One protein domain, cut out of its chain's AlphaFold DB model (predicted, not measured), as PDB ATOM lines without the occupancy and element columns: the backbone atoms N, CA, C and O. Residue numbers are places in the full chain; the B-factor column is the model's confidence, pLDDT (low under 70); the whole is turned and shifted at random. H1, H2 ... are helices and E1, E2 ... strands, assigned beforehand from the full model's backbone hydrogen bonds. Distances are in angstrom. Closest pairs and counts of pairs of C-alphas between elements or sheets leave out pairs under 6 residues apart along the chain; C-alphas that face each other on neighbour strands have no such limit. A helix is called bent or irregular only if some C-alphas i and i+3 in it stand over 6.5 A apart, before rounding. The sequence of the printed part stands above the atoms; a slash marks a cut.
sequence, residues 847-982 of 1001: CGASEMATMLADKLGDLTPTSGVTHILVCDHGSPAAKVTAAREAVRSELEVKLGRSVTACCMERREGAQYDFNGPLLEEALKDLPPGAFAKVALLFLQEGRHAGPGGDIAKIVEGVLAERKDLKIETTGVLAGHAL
ATOM      1  N   CYS A 847      67.570  51.613  90.310       82.69
ATOM      2  CA  CYS A 847      68.662  52.149  91.125       82.69
ATOM      3  C   CYS A 847      68.329  53.476  91.827       82.69
ATOM      4  O   CYS A 847      69.041  53.846  92.754       82.69
ATOM      5  N   GLY A 848      67.246  54.171  91.450       91.38
ATOM      6  CA  GLY A 848      66.796  55.444  92.041       91.38
ATOM      7  C   GLY A 848      67.236  56.701  91.295       91.38
ATOM      8  O   GLY A 848      66.800  57.798  91.643       91.38
ATOM      9  N   ALA A 849      68.092  56.561  90.278       94.94
ATOM     10  CA  ALA A 849      68.550  57.693  89.481       94.94
ATOM     11  C   ALA A 849      67.386  58.386  88.752       94.94
ATOM     12  O   ALA A 849      67.331  59.614  88.737       94.94
ATOM     13  N   SER A 850      66.415  57.618  88.242       95.25
ATOM     14  CA  SER A 850      65.251  58.166  87.537       95.25
ATOM     15  C   SER A 850      64.328  58.972  88.456       95.25
ATOM     16  O   SER A 850      63.889  60.059  88.075       95.25
ATOM     17  N   GLU A 851      64.065  58.515  89.687       96.12
ATOM     18  CA  GLU A 851      63.326  59.318  90.668       96.12
ATOM     19  C   GLU A 851      64.080  60.605  91.023       96.12
ATOM     20  O   GLU A 851      63.498  61.683  90.938       96.12
ATOM     21  N   MET A 852      65.376  60.521  91.344       97.50
ATOM     22  CA  MET A 852      66.205  61.691  91.671       97.50
ATOM     23  C   MET A 852      66.255  62.714  90.525       97.50
ATOM     24  O   MET A 852      66.090  63.909  90.762       97.50
ATOM     25  N   ALA A 853      66.414  62.254  89.282       97.50
ATOM     26  CA  ALA A 853      66.392  63.103  88.094       97.50
ATOM     27  C   ALA A 853      65.008  63.714  87.828       97.50
ATOM     28  O   ALA A 853      64.926  64.852  87.379       97.50
ATOM     29  N   THR A 854      63.915  63.014  88.153       97.25
ATOM     30  CA  THR A 854      62.562  63.593  88.068       97.25
ATOM     31  C   THR A 854      62.426  64.772  89.037       97.25
ATOM     32  O   THR A 854      62.042  65.855  88.617       97.25
ATOM     33  N   MET A 855      62.884  64.624  90.288       97.62
ATOM     34  CA  MET A 855      62.856  65.725  91.266       97.62
ATOM     35  C   MET A 855      63.723  66.928  90.857       97.62
ATOM     36  O   MET A 855      63.379  68.065  91.177       97.62
ATOM     37  N   LEU A 856      64.839  66.701  90.148       97.50
ATOM     38  CA  LEU A 856      65.646  67.783  89.567       97.50
ATOM     39  C   LEU A 856      64.954  68.443  88.365       97.50
ATOM     40  O   LEU A 856      65.030  69.660  88.235       97.50
ATOM     41  N   ALA A 857      64.269  67.679  87.510       96.19
ATOM     42  CA  ALA A 857      63.502  68.220  86.387       96.19
ATOM     43  C   ALA A 857      62.337  69.100  86.876       96.19
ATOM     44  O   ALA A 857      62.198  70.232  86.414       96.19
ATOM     45  N   ASP A 858      61.584  68.632  87.877       95.56
ATOM     46  CA  ASP A 858      60.522  69.398  88.539       95.56
ATOM     47  C   ASP A 858      61.085  70.714  89.118       95.56
ATOM     48  O   ASP A 858      60.582  71.804  88.844       95.56
ATOM     49  N   LYS A 859      62.216  70.640  89.837       94.88
ATOM     50  CA  LYS A 859      62.917  71.806  90.413       94.88
ATOM     51  C   LYS A 859      63.535  72.757  89.379       94.88
ATOM     52  O   LYS A 859      63.689  73.939  89.675       94.88
ATOM     53  N   LEU A 860      63.877  72.284  88.180       94.56
ATOM     54  CA  LEU A 860      64.282  73.128  87.048       94.56
ATOM     55  C   LEU A 860      63.079  73.817  86.380       94.56
ATOM     56  O   LEU A 860      63.257  74.885  85.781       94.56
ATOM     57  N   GLY A 861      61.885  73.226  86.489       91.25
ATOM     58  CA  GLY A 861      60.606  73.792  86.055       91.25
ATOM     59  C   GLY A 861      60.085  74.922  86.951       91.25
ATOM     60  O   GLY A 861      59.449  75.834  86.437       91.25
ATOM     61  N   ASP A 862      60.423  74.915  88.247       90.19
ATOM     62  CA  ASP A 862      60.126  76.019  89.185       90.19
ATOM     63  C   ASP A 862      60.874  77.334  88.851       90.19
ATOM     64  O   ASP A 862      60.499  78.407  89.325       90.19
ATOM     65  N   LEU A 863      61.968  77.254  88.084       89.88
ATOM     66  CA  LEU A 863      62.794  78.398  87.668       89.88
ATOM     67  C   LEU A 863      62.228  79.083  86.408       89.88
ATOM     68  O   LEU A 863      61.260  78.605  85.819       89.88
ATOM     69  N   THR A 864      62.835  80.183  85.935       84.06
ATOM     70  CA  THR A 864      62.248  80.956  84.816       84.06
ATOM     71  C   THR A 864      62.044  80.097  83.553       84.06
ATOM     72  O   THR A 864      62.833  79.175  83.319       84.06
ATOM     73  N   PRO A 865      60.991  80.335  82.740       78.12
ATOM     74  CA  PRO A 865      60.632  79.447  81.633       78.12
ATOM     75  C   PRO A 865      61.807  79.125  80.701       78.12
ATOM     76  O   PRO A 865      62.595  79.998  80.347       78.12
ATOM     77  N   THR A 866      61.922  77.860  80.289       67.75
ATOM     78  CA  THR A 866      63.132  77.287  79.657       67.75
ATOM     79  C   THR A 866      63.495  77.889  78.286       67.75
ATOM     80  O   THR A 866      64.556  77.591  77.735       67.75
ATOM     81  N   SER A 867      62.647  78.763  77.741       70.50
ATOM     82  CA  SER A 867      62.942  79.644  76.607       70.50
ATOM     83  C   SER A 867      64.220  80.456  76.848       70.50
ATOM     84  O   SER A 867      64.294  81.243  77.788       70.50
ATOM     85  N   GLY A 868      65.224  80.277  75.988       78.19
ATOM     86  CA  GLY A 868      66.506  80.984  76.082       78.19
ATOM     87  C   GLY A 868      67.529  80.370  77.046       78.19
ATOM     88  O   GLY A 868      68.681  80.789  77.017       78.19
ATOM     89  N   VAL A 869      67.179  79.353  77.849       86.62
ATOM     90  CA  VAL A 869      68.187  78.569  78.590       86.62
ATOM     91  C   VAL A 869      69.076  77.863  77.570       86.62
ATOM     92  O   VAL A 869      68.576  77.095  76.744       86.62
ATOM     93  N   THR A 870      70.385  78.079  77.640       88.19
ATOM     94  CA  THR A 870      71.386  77.467  76.746       88.19
ATOM     95  C   THR A 870      72.021  76.223  77.367       88.19
ATOM     96  O   THR A 870      72.089  75.191  76.703       88.19
ATOM     97  N   HIS A 871      72.375  76.275  78.654       94.94
ATOM     98  CA  HIS A 871      73.103  75.213  79.354       94.94
ATOM     99  C   HIS A 871      72.355  74.748  80.607       94.94
ATOM    100  O   HIS A 871      71.662  75.529  81.264       94.94
ATOM    101  N   ILE A 872      72.504  73.467  80.947       96.50
ATOM    102  CA  ILE A 872      71.968  72.880  82.176       96.50
ATOM    103  C   ILE A 872      73.103  72.115  82.852       96.50
ATOM    104  O   ILE A 872      73.746  71.272  82.233       96.50
ATOM    105  N   LEU A 873      73.364  72.435  84.115       97.81
ATOM    106  CA  LEU A 873      74.372  71.781  84.938       97.81
ATOM    107  C   LEU A 873      73.674  71.002  86.055       97.81
ATOM    108  O   LEU A 873      72.666  71.464  86.587       97.81
ATOM    109  N   VAL A 874      74.227  69.862  86.461       98.06
ATOM    110  CA  VAL A 874      73.905  69.218  87.742       98.06
ATOM    111  C   VAL A 874      75.123  69.309  88.656       98.06
ATOM    112  O   VAL A 874      76.219  68.876  88.295       98.06
ATOM    113  N   CYS A 875      74.930  69.914  89.826       97.12
ATOM    114  CA  CYS A 875      75.985  70.169  90.799       97.12
ATOM    115  C   CYS A 875      75.740  69.349  92.066       97.12
ATOM    116  O   CYS A 875      74.680  69.464  92.686       97.12
ATOM    117  N   ASP A 876      76.720  68.533  92.451       95.38
ATOM    118  CA  ASP A 876      76.769  67.874  93.757       95.38
ATOM    119  C   ASP A 876      77.868  68.488  94.644       95.38
ATOM    120  O   ASP A 876      78.550  69.438  94.265       95.38
ATOM    121  N   HIS A 877      78.058  67.949  95.847       92.44
ATOM    122  CA  HIS A 877      79.112  68.401  96.759       92.44
ATOM    123  C   HIS A 877      80.526  68.070  96.253       92.44
ATOM    124  O   HIS A 877      81.463  68.791  96.587       92.44
ATOM    125  N   GLY A 878      80.684  67.000  95.469       88.81
ATOM    126  CA  GLY A 878      81.956  66.328  95.230       88.81
ATOM    127  C   GLY A 878      82.285  65.327  96.340       88.81
ATOM    128  O   GLY A 878      81.747  65.379  97.451       88.81
ATOM    129  N   SER A 879      83.139  64.343  96.041       89.50
ATOM    130  CA  SER A 879      83.414  63.239  96.961       89.50
ATOM    131  C   SER A 879      84.822  62.651  96.819       89.50
ATOM    132  O   SER A 879      85.305  62.468  95.703       89.50
ATOM    133  N   PRO A 880      85.470  62.219  97.920       87.31
ATOM    134  CA  PRO A 880      86.649  61.357  97.841       87.31
ATOM    135  C   PRO A 880      86.316  59.917  97.401       87.31
ATOM    136  O   PRO A 880      87.232  59.125  97.206       87.31
ATOM    137  N   ALA A 881      85.034  59.555  97.251       88.31
ATOM    138  CA  ALA A 881      84.596  58.217  96.864       88.31
ATOM    139  C   ALA A 881      83.902  58.226  95.490       88.31
ATOM    140  O   ALA A 881      82.731  58.588  95.383       88.31
ATOM    141  N   ALA A 882      84.581  57.721  94.454       88.56
ATOM    142  CA  ALA A 882      84.085  57.687  93.070       88.56
ATOM    143  C   ALA A 882      82.711  57.006  92.882       88.56
ATOM    144  O   ALA A 882      81.992  57.312  91.934       88.56
ATOM    145  N   LYS A 883      82.289  56.129  93.807       86.75
ATOM    146  CA  LYS A 883      80.935  55.540  93.808       86.75
ATOM    147  C   LYS A 883      79.818  56.578  94.013       86.75
ATOM    148  O   LYS A 883      78.700  56.357  93.555       86.75
ATOM    149  N   VAL A 884      80.096  57.686  94.704       89.31
ATOM    150  CA  VAL A 884      79.150  58.803  94.885       89.31
ATOM    151  C   VAL A 884      79.065  59.626  93.600       89.31
ATOM    152  O   VAL A 884      77.970  59.966  93.161       89.31
ATOM    153  N   THR A 885      80.193  59.853  92.928       93.06
ATOM    154  CA  THR A 885      80.210  60.523  91.624       93.06
ATOM    155  C   THR A 885      79.520  59.690  90.543       93.06
ATOM    156  O   THR A 885      78.737  60.228  89.771       93.06
ATOM    157  N   ALA A 886      79.697  58.364  90.540       92.12
ATOM    158  CA  ALA A 886      78.940  57.466  89.665       92.12
ATOM    159  C   ALA A 886      77.419  57.548  89.915       92.12
ATOM    160  O   ALA A 886      76.630  57.488  88.975       92.12
ATOM    161  N   ALA A 887      76.992  57.741  91.170       92.31
ATOM    162  CA  ALA A 887      75.586  57.978  91.501       92.31
ATOM    163  C   ALA A 887      75.067  59.326  90.956       92.31
ATOM    164  O   ALA A 887      73.953  59.370  90.435       92.31
ATOM    165  N   ARG A 888      75.870  60.400  91.003       96.06
ATOM    166  CA  ARG A 888      75.567  61.668  90.308       96.06
ATOM    167  C   ARG A 888      75.475  61.470  88.795       96.06
ATOM    168  O   ARG A 888      74.566  62.007  88.179       96.06
ATOM    169  N   GLU A 889      76.378  60.694  88.208       96.06
ATOM    170  CA  GLU A 889      76.450  60.470  86.760       96.06
ATOM    171  C   GLU A 889      75.242  59.688  86.213       96.06
ATOM    172  O   GLU A 889      74.688  60.027  85.164       96.06
ATOM    173  N   ALA A 890      74.745  58.711  86.976       95.25
ATOM    174  CA  ALA A 890      73.471  58.058  86.682       95.25
ATOM    175  C   ALA A 890      72.294  59.058  86.709       95.25
ATOM    176  O   ALA A 890      71.444  59.037  85.821       95.25
ATOM    177  N   VAL A 891      72.262  59.974  87.688       97.25
ATOM    178  CA  VAL A 891      71.238  61.037  87.775       97.25
ATOM    179  C   VAL A 891      71.370  62.056  86.639       97.25
ATOM    180  O   VAL A 891      70.354  62.467  86.088       97.25
ATOM    181  N   ARG A 892      72.595  62.436  86.248       97.25
ATOM    182  CA  ARG A 892      72.878  63.320  85.102       97.25
ATOM    183  C   ARG A 892      72.317  62.727  83.810       97.25
ATOM    184  O   ARG A 892      71.615  63.419  83.081       97.25
ATOM    185  N   SER A 893      72.577  61.443  83.576       96.25
ATOM    186  CA  SER A 893      72.140  60.722  82.376       96.25
ATOM    187  C   SER A 893      70.612  60.570  82.316       96.25
ATOM    188  O   SER A 893      69.998  60.846  81.290       96.25
ATOM    189  N   GLU A 894      69.967  60.228  83.436       97.12
ATOM    190  CA  GLU A 894      68.499  60.215  83.549       97.12
ATOM    191  C   GLU A 894      67.873  61.609  83.360       97.12
ATOM    192  O   GLU A 894      66.787  61.730  82.791       97.12
ATOM    193  N   LEU A 895      68.541  62.675  83.815       97.00
ATOM    194  CA  LEU A 895      68.070  64.053  83.660       97.00
ATOM    195  C   LEU A 895      68.202  64.543  82.209       97.00
ATOM    196  O   LEU A 895      67.272  65.154  81.691       97.00
ATOM    197  N   GLU A 896      69.303  64.218  81.533       96.69
ATOM    198  CA  GLU A 896      69.518  64.479  80.102       96.69
ATOM    199  C   GLU A 896      68.433  63.820  79.231       96.69
ATOM    200  O   GLU A 896      67.836  64.485  78.379       96.69
ATOM    201  N   VAL A 897      68.092  62.556  79.515       95.44
ATOM    202  CA  VAL A 897      66.987  61.840  78.852       95.44
ATOM    203  C   VAL A 897      65.633  62.507  79.120       95.44
ATOM    204  O   VAL A 897      64.865  62.718  78.183       95.44
ATOM    205  N   LYS A 898      65.328  62.882  80.373       94.44
ATOM    206  CA  LYS A 898      64.045  63.521  80.741       94.44
ATOM    207  C   LYS A 898      63.868  64.921  80.151       94.44
ATOM    208  O   LYS A 898      62.742  65.313  79.864       94.44
ATOM    209  N   LEU A 899      64.955  65.676  79.991       92.88
ATOM    210  CA  LEU A 899      64.927  67.039  79.454       92.88
ATOM    211  C   LEU A 899      65.078  67.095  77.926       92.88
ATOM    212  O   LEU A 899      64.857  68.159  77.347       92.88
ATOM    213  N   GLY A 900      65.481  65.997  77.275       92.94
ATOM    214  CA  GLY A 900      65.795  65.967  75.840       92.94
ATOM    215  C   GLY A 900      66.949  66.902  75.457       92.94
ATOM    216  O   GLY A 900      66.997  67.414  74.339       92.94
ATOM    217  N   ARG A 901      67.839  67.200  76.411       90.44
ATOM    218  CA  ARG A 901      68.882  68.230  76.324       90.44
ATOM    219  C   ARG A 901      70.090  67.814  77.141       90.44
ATOM    220  O   ARG A 901      69.919  67.263  78.223       90.44
ATOM    221  N   SER A 902      71.290  68.146  76.665       93.50
ATOM    222  CA  SER A 902      72.501  67.753  77.382       93.50
ATOM    223  C   SER A 902      72.663  68.469  78.723       93.50
ATOM    224  O   SER A 902      72.283  69.635  78.875       93.50
ATOM    225  N   VAL A 903      73.202  67.730  79.694       96.75
ATOM    226  CA  VAL A 903      73.391  68.160  81.084       96.75
ATOM    227  C   VAL A 903      74.840  67.914  81.490       96.75
ATOM    228  O   VAL A 903      75.295  66.770  81.482       96.75
ATOM    229  N   THR A 904      75.550  68.962  81.905       96.81
ATOM    230  CA  THR A 904      76.939  68.868  82.384       96.81
ATOM    231  C   THR A 904      76.967  68.529  83.874       96.81
ATOM    232  O   THR A 904      76.316  69.196  84.677       96.81
ATOM    233  N   ALA A 905      77.733  67.515  84.279       96.88
ATOM    234  CA  ALA A 905      77.952  67.211  85.693       96.88
ATOM    235  C   ALA A 905      79.183  67.947  86.245       96.88
ATOM    236  O   ALA A 905      80.249  67.926  85.636       96.88
ATOM    237  N   CYS A 906      79.041  68.554  87.424       96.81
ATOM    238  CA  CYS A 906      80.100  69.278  88.133       96.81
ATOM    239  C   CYS A 906      80.003  69.045  89.651       96.81
ATOM    240  O   CYS A 906      78.984  68.560  90.154       96.81
ATOM    241  N   CYS A 907      81.060  69.393  90.384       95.81
ATOM    242  CA  CYS A 907      81.103  69.353  91.850       95.81
ATOM    243  C   CYS A 907      81.315  70.757  92.435       95.81
ATOM    244  O   CYS A 907      81.949  71.597  91.806       95.81
ATOM    245  N   MET A 908      80.800  71.038  93.635       94.06
ATOM    246  CA  MET A 908      81.074  72.314  94.308       94.06
ATOM    247  C   MET A 908      82.529  72.395  94.790       94.06
ATOM    248  O   MET A 908      83.175  73.422  94.616       94.06
ATOM    249  N   GLU A 909      83.040  71.322  95.395       91.25
ATOM    250  CA  GLU A 909      84.417  71.226  95.881       91.25
ATOM    251  C   GLU A 909      85.005  69.838  95.596       91.25
ATOM    252  O   GLU A 909      84.298  68.830  95.547       91.25
ATOM    253  N   ARG A 910      86.327  69.762  95.434       91.69
ATOM    254  CA  ARG A 910      87.061  68.494  95.339       91.69
ATOM    255  C   ARG A 910      88.379  68.598  96.093       91.69
ATOM    256  O   ARG A 910      88.902  69.688  96.298       91.69
ATOM    257  N   ARG A 911      88.909  67.457  96.530       89.25
ATOM    258  CA  ARG A 911      90.252  67.392  97.120       89.25
ATOM    259  C   ARG A 911      91.308  67.543  96.026       89.25
ATOM    260  O   ARG A 911      91.098  67.079  94.908       89.25
ATOM    261  N   GLU A 912      92.443  68.131  96.378       83.75
ATOM    262  CA  GLU A 912      93.585  68.311  95.480       83.75
ATOM    263  C   GLU A 912      94.252  66.979  95.086       83.75
ATOM    264  O   GLU A 912      94.290  66.016  95.861       83.75
ATOM    265  N   GLY A 913      94.824  66.958  93.879       84.56
ATOM    266  CA  GLY A 913      95.559  65.831  93.300       84.56
ATOM    267  C   GLY A 913      94.722  64.952  92.362       84.56
ATOM    268  O   GLY A 913      93.538  64.698  92.598       84.56
ATOM    269  N   ALA A 914      95.372  64.463  91.302       85.81
ATOM    270  CA  ALA A 914      94.726  63.832  90.147       85.81
ATOM    271  C   ALA A 914      93.869  62.598  90.487       85.81
ATOM    272  O   ALA A 914      92.879  62.303  89.819       85.81
ATOM    273  N   GLN A 915      94.167  61.907  91.593       83.75
ATOM    274  CA  GLN A 915      93.346  60.802  92.100       83.75
ATOM    275  C   GLN A 915      91.888  61.186  92.429       83.75
ATOM    276  O   GLN A 915      91.077  60.290  92.660       83.75
ATOM    277  N   TYR A 916      91.541  62.479  92.456       89.44
ATOM    278  CA  TYR A 916      90.177  62.982  92.659       89.44
ATOM    279  C   TYR A 916      89.545  63.631  91.412       89.44
ATOM    280  O   TYR A 916      88.406  64.098  91.501       89.44
ATOM    281  N   ASP A 917      90.221  63.630  90.254       88.69
ATOM    282  CA  ASP A 917      89.719  64.208  88.991       88.69
ATOM    283  C   ASP A 917      88.451  63.516  88.469       88.69
ATOM    284  O   ASP A 917      87.673  64.112  87.727       88.69
ATOM    285  N   PHE A 918      88.161  62.295  88.939       90.38
ATOM    286  CA  PHE A 918      86.897  61.605  88.658       90.38
ATOM    287  C   PHE A 918      85.654  62.424  89.050       90.38
ATOM    288  O   PHE A 918      84.572  62.130  88.554       90.38
ATOM    289  N   ASN A 919      85.782  63.432  89.927       92.00
ATOM    290  CA  ASN A 919      84.695  64.346  90.288       92.00
ATOM    291  C   ASN A 919      84.245  65.265  89.138       92.00
ATOM    292  O   ASN A 919      83.168  65.859  89.245       92.00
ATOM    293  N   GLY A 920      84.999  65.344  88.039       91.56
ATOM    294  CA  GLY A 920      84.762  66.306  86.965       91.56
ATOM    295  C   GLY A 920      85.151  67.736  87.373       91.56
ATOM    296  O   GLY A 920      85.814  67.916  88.401       91.56
ATOM    297  N   PRO A 921      84.750  68.748  86.585       94.81
ATOM    298  CA  PRO A 921      85.086  70.140  86.861       94.81
ATOM    299  C   PRO A 921      84.420  70.646  88.146       94.81
ATOM    300  O   PRO A 921      83.355  70.163  88.567       94.81
ATOM    301  N   LEU A 922      85.038  71.659  88.747       96.38
ATOM    302  CA  LEU A 922      84.412  72.487  89.767       96.38
ATOM    303  C   LEU A 922      83.274  73.309  89.150       96.38
ATOM    304  O   LEU A 922      83.289  73.649  87.968       96.38
ATOM    305  N   LEU A 923      82.283  73.666  89.967       97.25
ATOM    306  CA  LEU A 923      81.163  74.511  89.552       97.25
ATOM    307  C   LEU A 923      81.645  75.872  89.025       97.25
ATOM    308  O   LEU A 923      81.072  76.386  88.073       97.25
ATOM    309  N   GLU A 924      82.688  76.449  89.625       96.44
ATOM    310  CA  GLU A 924      83.243  77.734  89.187       96.44
ATOM    311  C   GLU A 924      83.867  77.635  87.786       96.44
ATOM    312  O   GLU A 924      83.514  78.418  86.909       96.44
ATOM    313  N   GLU A 925      84.714  76.626  87.555       95.06
ATOM    314  CA  GLU A 925      85.329  76.312  86.254       95.06
ATOM    315  C   GLU A 925      84.242  76.098  85.186       95.06
ATOM    316  O   GLU A 925      84.180  76.818  84.191       95.06
ATOM    317  N   ALA A 926      83.291  75.196  85.457       96.62
ATOM    318  CA  ALA A 926      82.207  74.839  84.541       96.62
ATOM    319  C   ALA A 926      81.220  75.986  84.231       96.62
ATOM    320  O   ALA A 926      80.450  75.882  83.275       96.62
ATOM    321  N   LEU A 927      81.210  77.056  85.035       97.06
ATOM    322  CA  LEU A 927      80.460  78.285  84.759       97.06
ATOM    323  C   LEU A 927      81.324  79.347  84.055       97.06
ATOM    324  O   LEU A 927      80.803  80.078  83.214       97.06
ATOM    325  N   LYS A 928      82.628  79.431  84.355       94.81
ATOM    326  CA  LYS A 928      83.573  80.352  83.694       94.81
ATOM    327  C   LYS A 928      83.865  79.949  82.246       94.81
ATOM    328  O   LYS A 928      83.972  80.839  81.403       94.81
ATOM    329  N   ASP A 929      83.871  78.652  81.941       95.62
ATOM    330  CA  ASP A 929      84.042  78.106  80.585       95.62
ATOM    331  C   ASP A 929      82.802  78.278  79.678       95.62
ATOM    332  O   ASP A 929      82.838  77.946  78.490       95.62
ATOM    333  N   LEU A 930      81.684  78.806  80.197       96.00
ATOM    334  CA  LEU A 930      80.476  79.018  79.396       96.00
ATOM    335  C   LEU A 930      80.683  80.095  78.312       96.00
ATOM    336  O   LEU A 930      81.259  81.157  78.594       96.00
ATOM    337  N   PRO A 931      80.153  79.881  77.089       94.94
ATOM    338  CA  PRO A 931      80.317  80.822  75.987       94.94
ATOM    339  C   PRO A 931      79.648  82.178  76.284       94.94
ATOM    340  O   PRO A 931      78.708  82.238  77.084       94.94
ATOM    341  N   PRO A 932      80.106  83.275  75.649       93.81
ATOM    342  CA  PRO A 932      79.575  84.611  75.903       93.81
ATOM    343  C   PRO A 932      78.054  84.704  75.738       93.81
ATOM    344  O   PRO A 932      77.503  84.240  74.740       93.81
ATOM    345  N   GLY A 933      77.373  85.316  76.710       92.50
ATOM    346  CA  GLY A 933      75.915  85.483  76.681       92.50
ATOM    347  C   GLY A 933      75.099  84.241  77.068       92.50
ATOM    348  O   GLY A 933      73.881  84.230  76.886       92.50
ATOM    349  N   ALA A 934      75.730  83.173  77.570       94.56
ATOM    350  CA  ALA A 934      75.017  81.959  77.956       94.56
ATOM    351  C   ALA A 934      74.084  82.167  79.167       94.56
ATOM    352  O   ALA A 934      74.464  82.709  80.206       94.56
ATOM    353  N   PHE A 935      72.862  81.638  79.058       95.00
ATOM    354  CA  PHE A 935      71.964  81.424  80.193       95.00
ATOM    355  C   PHE A 935      72.062  79.965  80.658       95.00
ATOM    356  O   PHE A 935      71.693  79.051  79.910       95.00
ATOM    357  N   ALA A 936      72.559  79.749  81.876       95.88
ATOM    358  CA  ALA A 936      72.679  78.451  82.527       95.88
ATOM    359  C   ALA A 936      71.651  78.261  83.659       95.88
ATOM    360  O   ALA A 936      71.376  79.180  84.433       95.88
ATOM    361  N   LYS A 937      71.133  77.035  83.799       96.56
ATOM    362  CA  LYS A 937      70.439  76.574  85.013       96.56
ATOM    363  C   LYS A 937      71.276  75.511  85.728       96.56
ATOM    364  O   LYS A 937      71.706  74.552  85.095       96.56
ATOM    365  N   VAL A 938      71.469  75.648  87.039       97.19
ATOM    366  CA  VAL A 938      72.226  74.706  87.876       97.19
ATOM    367  C   VAL A 938      71.266  73.951  88.799       97.19
ATOM    368  O   VAL A 938      70.734  74.501  89.765       97.19
ATOM    369  N   ALA A 939      71.052  72.675  88.497       97.19
ATOM    370  CA  ALA A 939      70.270  71.748  89.297       97.19
ATOM    371  C   ALA A 939      71.102  71.260  90.493       97.19
ATOM    372  O   ALA A 939      72.117  70.581  90.327       97.19
ATOM    373  N   LEU A 940      70.685  71.614  91.707       96.69
ATOM    374  CA  LEU A 940      71.393  71.249  92.931       96.69
ATOM    375  C   LEU A 940      71.020  69.823  93.352       96.69
ATOM    376  O   LEU A 940      69.955  69.587  93.924       96.69
ATOM    377  N   LEU A 941      71.935  68.873  93.147       96.56
ATOM    378  CA  LEU A 941      71.850  67.514  93.689       96.56
ATOM    379  C   LEU A 941      72.230  67.524  95.181       96.56
ATOM    380  O   LEU A 941      73.170  66.873  95.629       96.56
ATOM    381  N   PHE A 942      71.478  68.302  95.959       94.44
ATOM    382  CA  PHE A 942      71.630  68.488  97.395       94.44
ATOM    383  C   PHE A 942      70.305  68.165  98.083       94.44
ATOM    384  O   PHE A 942      69.239  68.622  97.672       94.44
ATOM    385  N   LEU A 943      70.364  67.363  99.147       93.69
ATOM    386  CA  LEU A 943      69.162  66.936  99.862       93.69
ATOM    387  C   LEU A 943      68.656  68.043 100.792       93.69
ATOM    388  O   LEU A 943      67.513  68.461 100.667       93.69
ATOM    389  N   GLN A 944      69.498  68.560 101.685       90.56
ATOM    390  CA  GLN A 944      69.112  69.550 102.697       90.56
ATOM    391  C   GLN A 944      69.859  70.874 102.514       90.56
ATOM    392  O   GLN A 944      70.972  70.910 101.988       90.56
ATOM    393  N   GLU A 945      69.256  71.954 103.010       86.06
ATOM    394  CA  GLU A 945      69.927  73.244 103.172       86.06
ATOM    395  C   GLU A 945      71.037  73.119 104.223       86.06
ATOM    396  O   GLU A 945      70.873  72.462 105.253       86.06
ATOM    397  N   GLY A 946      72.184  73.738 103.964       81.44
ATOM    398  CA  GLY A 946      73.388  73.570 104.772       81.44
ATOM    399  C   GLY A 946      74.376  74.711 104.562       81.44
ATOM    400  O   GLY A 946      73.996  75.809 104.157       81.44
ATOM    401  N   ARG A 947      75.661  74.481 104.857       80.75
ATOM    402  CA  ARG A 947      76.715  75.478 104.591       80.75
ATOM    403  C   ARG A 947      76.806  75.815 103.096       80.75
ATOM    404  O   ARG A 947      76.877  76.981 102.736       80.75
ATOM    405  N   HIS A 948      76.704  74.779 102.269       85.94
ATOM    406  CA  HIS A 948      76.977  74.801 100.836       85.94
ATOM    407  C   HIS A 948      75.757  75.207  99.992       85.94
ATOM    408  O   HIS A 948      75.825  76.175  99.239       85.94
ATOM    409  N   ALA A 949      74.624  74.515 100.166       85.50
ATOM    410  CA  ALA A 949      73.381  74.760  99.433       85.50
ATOM    411  C   ALA A 949      72.332  75.508 100.277       85.50
ATOM    412  O   ALA A 949      72.194  75.260 101.478       85.50
ATOM    413  N   GLY A 950      71.567  76.385  99.622       82.88
ATOM    414  CA  GLY A 950      70.576  77.282 100.230       82.88
ATOM    415  C   GLY A 950      71.028  78.756 100.252       82.88
ATOM    416  O   GLY A 950      72.160  79.055  99.859       82.88
ATOM    417  N   PRO A 951      70.168  79.691 100.701       80.75
ATOM    418  CA  PRO A 951      70.467  81.127 100.705       80.75
ATOM    419  C   PRO A 951      71.749  81.476 101.479       80.75
ATOM    420  O   PRO A 951      71.973  80.981 102.589       80.75
ATOM    421  N   GLY A 952      72.606  82.313 100.881       81.00
ATOM    422  CA  GLY A 952      73.921  82.681 101.430       81.00
ATOM    423  C   GLY A 952      74.903  81.509 101.592       81.00
ATOM    424  O   GLY A 952      75.906  81.635 102.302       81.00
ATOM    425  N   GLY A 953      74.602  80.349 100.998       87.25
ATOM    426  CA  GLY A 953      75.481  79.185 100.981       87.25
ATOM    427  C   GLY A 953      76.679  79.364 100.051       87.25
ATOM    428  O   GLY A 953      76.723  80.283  99.235       87.25
ATOM    429  N   ASP A 954      77.667  78.483 100.166       91.12
ATOM    430  CA  ASP A 954      78.905  78.578  99.382       91.12
ATOM    431  C   ASP A 954      78.660  78.488  97.856       91.12
ATOM    432  O   ASP A 954      79.320  79.190  97.096       91.12
ATOM    433  N   ILE A 955      77.632  77.754  97.406       94.12
ATOM    434  CA  ILE A 955      77.196  77.716  95.993       94.12
ATOM    435  C   ILE A 955      76.697  79.084  95.507       94.12
ATOM    436  O   ILE A 955      76.981  79.472  94.376       94.12
ATOM    437  N   ALA A 956      75.968  79.823  96.350       93.50
ATOM    438  CA  ALA A 956      75.491  81.160  95.996       93.50
ATOM    439  C   ALA A 956      76.675  82.115  95.784       93.50
ATOM    440  O   ALA A 956      76.716  82.805  94.774       93.50
ATOM    441  N   LYS A 957      77.690  82.052  96.655       94.62
ATOM    442  CA  LYS A 957      78.918  82.861  96.543       94.62
ATOM    443  C   LYS A 957      79.725  82.542  95.284       94.62
ATOM    444  O   LYS A 957      80.254  83.460  94.671       94.62
ATOM    445  N   ILE A 958      79.808  81.266  94.888       95.50
ATOM    446  CA  ILE A 958      80.455  80.857  93.627       95.50
ATOM    447  C   ILE A 958      79.730  81.505  92.439       95.50
ATOM    448  O   ILE A 958      80.366  82.128  91.596       95.50
ATOM    449  N   VAL A 959      78.396  81.426  92.396       95.88
ATOM    450  CA  VAL A 959      77.599  82.041  91.322       95.88
ATOM    451  C   VAL A 959      77.692  83.574  91.342       95.88
ATOM    452  O   VAL A 959      77.865  84.180  90.290       95.88
ATOM    453  N   GLU A 960      77.640  84.207  92.515       95.38
ATOM    454  CA  GLU A 960      77.826  85.656  92.690       95.38
ATOM    455  C   GLU A 960      79.218  86.119  92.222       95.38
ATOM    456  O   GLU A 960      79.323  87.129  91.528       95.38
ATOM    457  N   GLY A 961      80.274  85.361  92.539       96.12
ATOM    458  CA  GLY A 961      81.644  85.619  92.086       96.12
ATOM    459  C   GLY A 961      81.791  85.506  90.569       96.12
ATOM    460  O   GLY A 961      82.286  86.434  89.928       96.12
ATOM    461  N   VAL A 962      81.272  84.426  89.969       96.44
ATOM    462  CA  VAL A 962      81.265  84.270  88.506       96.44
ATOM    463  C   VAL A 962      80.485  85.402  87.836       96.44
ATOM    464  O   VAL A 962      80.984  85.971  86.874       96.44
ATOM    465  N   LEU A 963      79.312  85.797  88.343       96.12
ATOM    466  CA  LEU A 963      78.525  86.903  87.769       96.12
ATOM    467  C   LEU A 963      79.184  88.285  87.947       96.12
ATOM    468  O   LEU A 963      78.917  89.193  87.157       96.12
ATOM    469  N   ALA A 964      80.052  88.466  88.948       95.75
ATOM    470  CA  ALA A 964      80.828  89.695  89.112       95.75
ATOM    471  C   ALA A 964      81.901  89.855  88.016       95.75
ATOM    472  O   ALA A 964      82.098  90.967  87.515       95.75
ATOM    473  N   GLU A 965      82.546  88.750  87.624       95.12
ATOM    474  CA  GLU A 965      83.530  88.680  86.532       95.12
ATOM    475  C   GLU A 965      82.864  88.638  85.140       95.12
ATOM    476  O   GLU A 965      83.224  89.397  84.241       95.12
ATOM    477  N   ARG A 966      81.860  87.769  84.966       95.50
ATOM    478  CA  ARG A 966      81.172  87.428  83.708       95.50
ATOM    479  C   ARG A 966      79.743  87.980  83.680       95.50
ATOM    480  O   ARG A 966      78.758  87.244  83.720       95.50
ATOM    481  N   LYS A 967      79.630  89.307  83.580       94.00
ATOM    482  CA  LYS A 967      78.343  90.042  83.528       94.00
ATOM    483  C   LYS A 967      77.504  89.779  82.270       94.00
ATOM    484  O   LYS A 967      76.376  90.251  82.181       94.00
ATOM    485  N   ASP A 968      78.064  89.076  81.290       94.44
ATOM    486  CA  ASP A 968      77.368  88.587  80.102       94.44
ATOM    487  C   ASP A 968      76.540  87.318  80.372       94.44
ATOM    488  O   ASP A 968      75.610  87.027  79.621       94.44
ATOM    489  N   LEU A 969      76.860  86.564  81.428       95.62
ATOM    490  CA  LEU A 969      76.168  85.328  81.773       95.62
ATOM    491  C   LEU A 969      74.882  85.594  82.560       95.62
ATOM    492  O   LEU A 969      74.798  86.498  83.392       95.62
ATOM    493  N   LYS A 970      73.893  84.717  82.370       95.38
ATOM    494  CA  LYS A 970      72.747  84.576  83.277       95.38
ATOM    495  C   LYS A 970      72.816  83.202  83.940       95.38
ATOM    496  O   LYS A 970      72.963  82.197  83.251       95.38
ATOM    497  N   ILE A 971      72.683  83.138  85.263       95.75
ATOM    498  CA  ILE A 971      72.762  81.881  86.022       95.75
ATOM    499  C   ILE A 971      71.589  81.809  87.006       95.75
ATOM    500  O   ILE A 971      71.349  82.752  87.754       95.75
ATOM    501  N   GLU A 972      70.861  80.690  87.013       95.50
ATOM    502  CA  GLU A 972      69.806  80.384  87.994       95.50
ATOM    503  C   GLU A 972      70.083  79.034  88.673       95.50
ATOM    504  O   GLU A 972      70.421  78.060  88.004       95.50
ATOM    505  N   THR A 973      69.927  78.954  89.996       95.19
ATOM    506  CA  THR A 973      70.143  77.738  90.804       95.19
ATOM    507  C   THR A 973      68.819  77.197  91.344       95.19
ATOM    508  O   THR A 973      67.931  77.966  91.709       95.19
ATOM    509  N   THR A 974      68.653  75.872  91.409       95.00
ATOM    510  CA  THR A 974      67.442  75.273  92.005       95.00
ATOM    511  C   THR A 974      67.479  75.278  93.535       95.00
ATOM    512  O   THR A 974      68.540  75.334  94.154       95.00
ATOM    513  N   GLY A 975      66.314  75.106  94.166       91.81
ATOM    514  CA  GLY A 975      66.240  74.689  95.571       91.81
ATOM    515  C   GLY A 975      66.738  73.250  95.799       91.81
ATOM    516  O   GLY A 975      67.002  72.509  94.849       91.81
ATOM    517  N   VAL A 976      66.835  72.854  97.074       93.00
ATOM    518  CA  VAL A 976      67.224  71.498  97.512       93.00
ATOM    519  C   VAL A 976      66.054  70.498  97.488       93.00
ATOM    520  O   VAL A 976      64.884  70.879  97.401       93.00
ATOM    521  N   LEU A 977      66.359  69.202  97.604       93.62
ATOM    522  CA  LEU A 977      65.411  68.108  97.348       93.62
ATOM    523  C   LEU A 977      64.562  67.643  98.554       93.62
ATOM    524  O   LEU A 977      63.549  66.979  98.348       93.62
ATOM    525  N   ALA A 978      64.909  67.979  99.804       83.56
ATOM    526  CA  ALA A 978      64.260  67.426 101.010       83.56
ATOM    527  C   ALA A 978      62.768  67.774 101.192       83.56
ATOM    528  O   ALA A 978      62.106  67.176 102.037       83.56
ATOM    529  N   GLY A 979      62.238  68.728 100.420       82.06
ATOM    530  CA  GLY A 979      60.808  69.059 100.388       82.06
ATOM    531  C   GLY A 979      60.000  68.323  99.312       82.06
ATOM    532  O   GLY A 979      58.813  68.605  99.168       82.06
ATOM    533  N   HIS A 980      60.612  67.440  98.517       92.62
ATOM    534  CA  HIS A 980      59.965  66.840  97.350       92.62
ATOM    535  C   HIS A 980      59.218  65.540  97.683       92.62
ATOM    536  O   HIS A 980      59.791  64.622  98.266       92.62
ATOM    537  N   ALA A 981      57.958  65.409  97.253       88.25
ATOM    538  CA  ALA A 981      57.103  64.267  97.613       88.25
ATOM    539  C   ALA A 981      57.680  62.899  97.185       88.25
ATOM    540  O   ALA A 981      57.598  61.923  97.933       88.25
ATOM    541  N   LEU A 982      58.333  62.836  96.017       93.62
ATOM    542  CA  LEU A 982      58.996  61.619  95.521       93.62
ATOM    543  C   LEU A 982      60.149  61.132  96.421       93.62
ATOM    544  O   LEU A 982      60.493  59.950  96.373       93.62
TER     545      LEU A 982
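Overview. This is residues 847 to 982 of the 1001 residues of the protein "Hypothetical protein" of Symbiodinium sp. CCMP2592 (UniProt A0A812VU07). A strongly twisted sheet of four parallel strands makes the middle, with H1 and H2 packed over one face and H4 and H5 over the other, while short H3 lies off the sheet, farthest out. The printed part has 136 residues with five named helices and four named strands, H1 E1 H2 E2 H3 H4 E3 H5 E4 along the chain; the class is mixed and the sheet's order is E2 E1 E3 E4. The whole is compact, with a radius of gyration of the C-alphas of 14.0 A and spans of 39 by 37 by 27 A.

Along the chain. H1, residues 849 to 861, begins at C-alpha 849 (68.550, 57.693, 89.481) and measures 18.3 A. E1 is residues 871 to 876, 16.6 A; H2, 882 to 899, 25.3 A; E2, 904 to 907. H3, 914 to 919, is irregular: C-alphas 915 and 918 are 7.4 A apart. H4 is 923 to 928; E3, 935 to 940, 16.3 A; H5, 954 to 965, 17.0 A. E4, 970 to 973, ends at C-alpha 973 (70.143, 77.738, 90.804).

Arrangement. Within hydrogen-bond range are N 874 and O 904 between E1 and E2, 2.8 A, N 873 and O 937 between E1 and E3, 2.9 A, and N 936 and O 970 between E3 and E4, 2.8 A. E1, H2, E2 and E3, H5, E4 are strand-helix-strand units, parallel neighbours joined through a helix, with right-handed crossovers. H1 touches H2 at a steep tilt of 55 degrees, closest at the C-alphas of Ala 849 and Val 891, 4.6 A. H4 touches H5, closest at the C-alphas of Glu 924 and Ile 958, 6.1 A. H2 touches H3 with residues 882 to 885 alone, closest at the C-alphas of Thr 885 and Asn 919, 6.0 A. Every O i to N i+4 pair is within range in H1, H2, H4 and H5; H3 has 0 of 2, and 2 of 3 O i to N i+3 pairs.

Size, cuts and confidence. The farthest C-alphas, of Cys 847 and Lys 967, are 39.8 A apart. The printed part has no cut, the link from E3 to H5 is long, and residue 866 is under pLDDT 70.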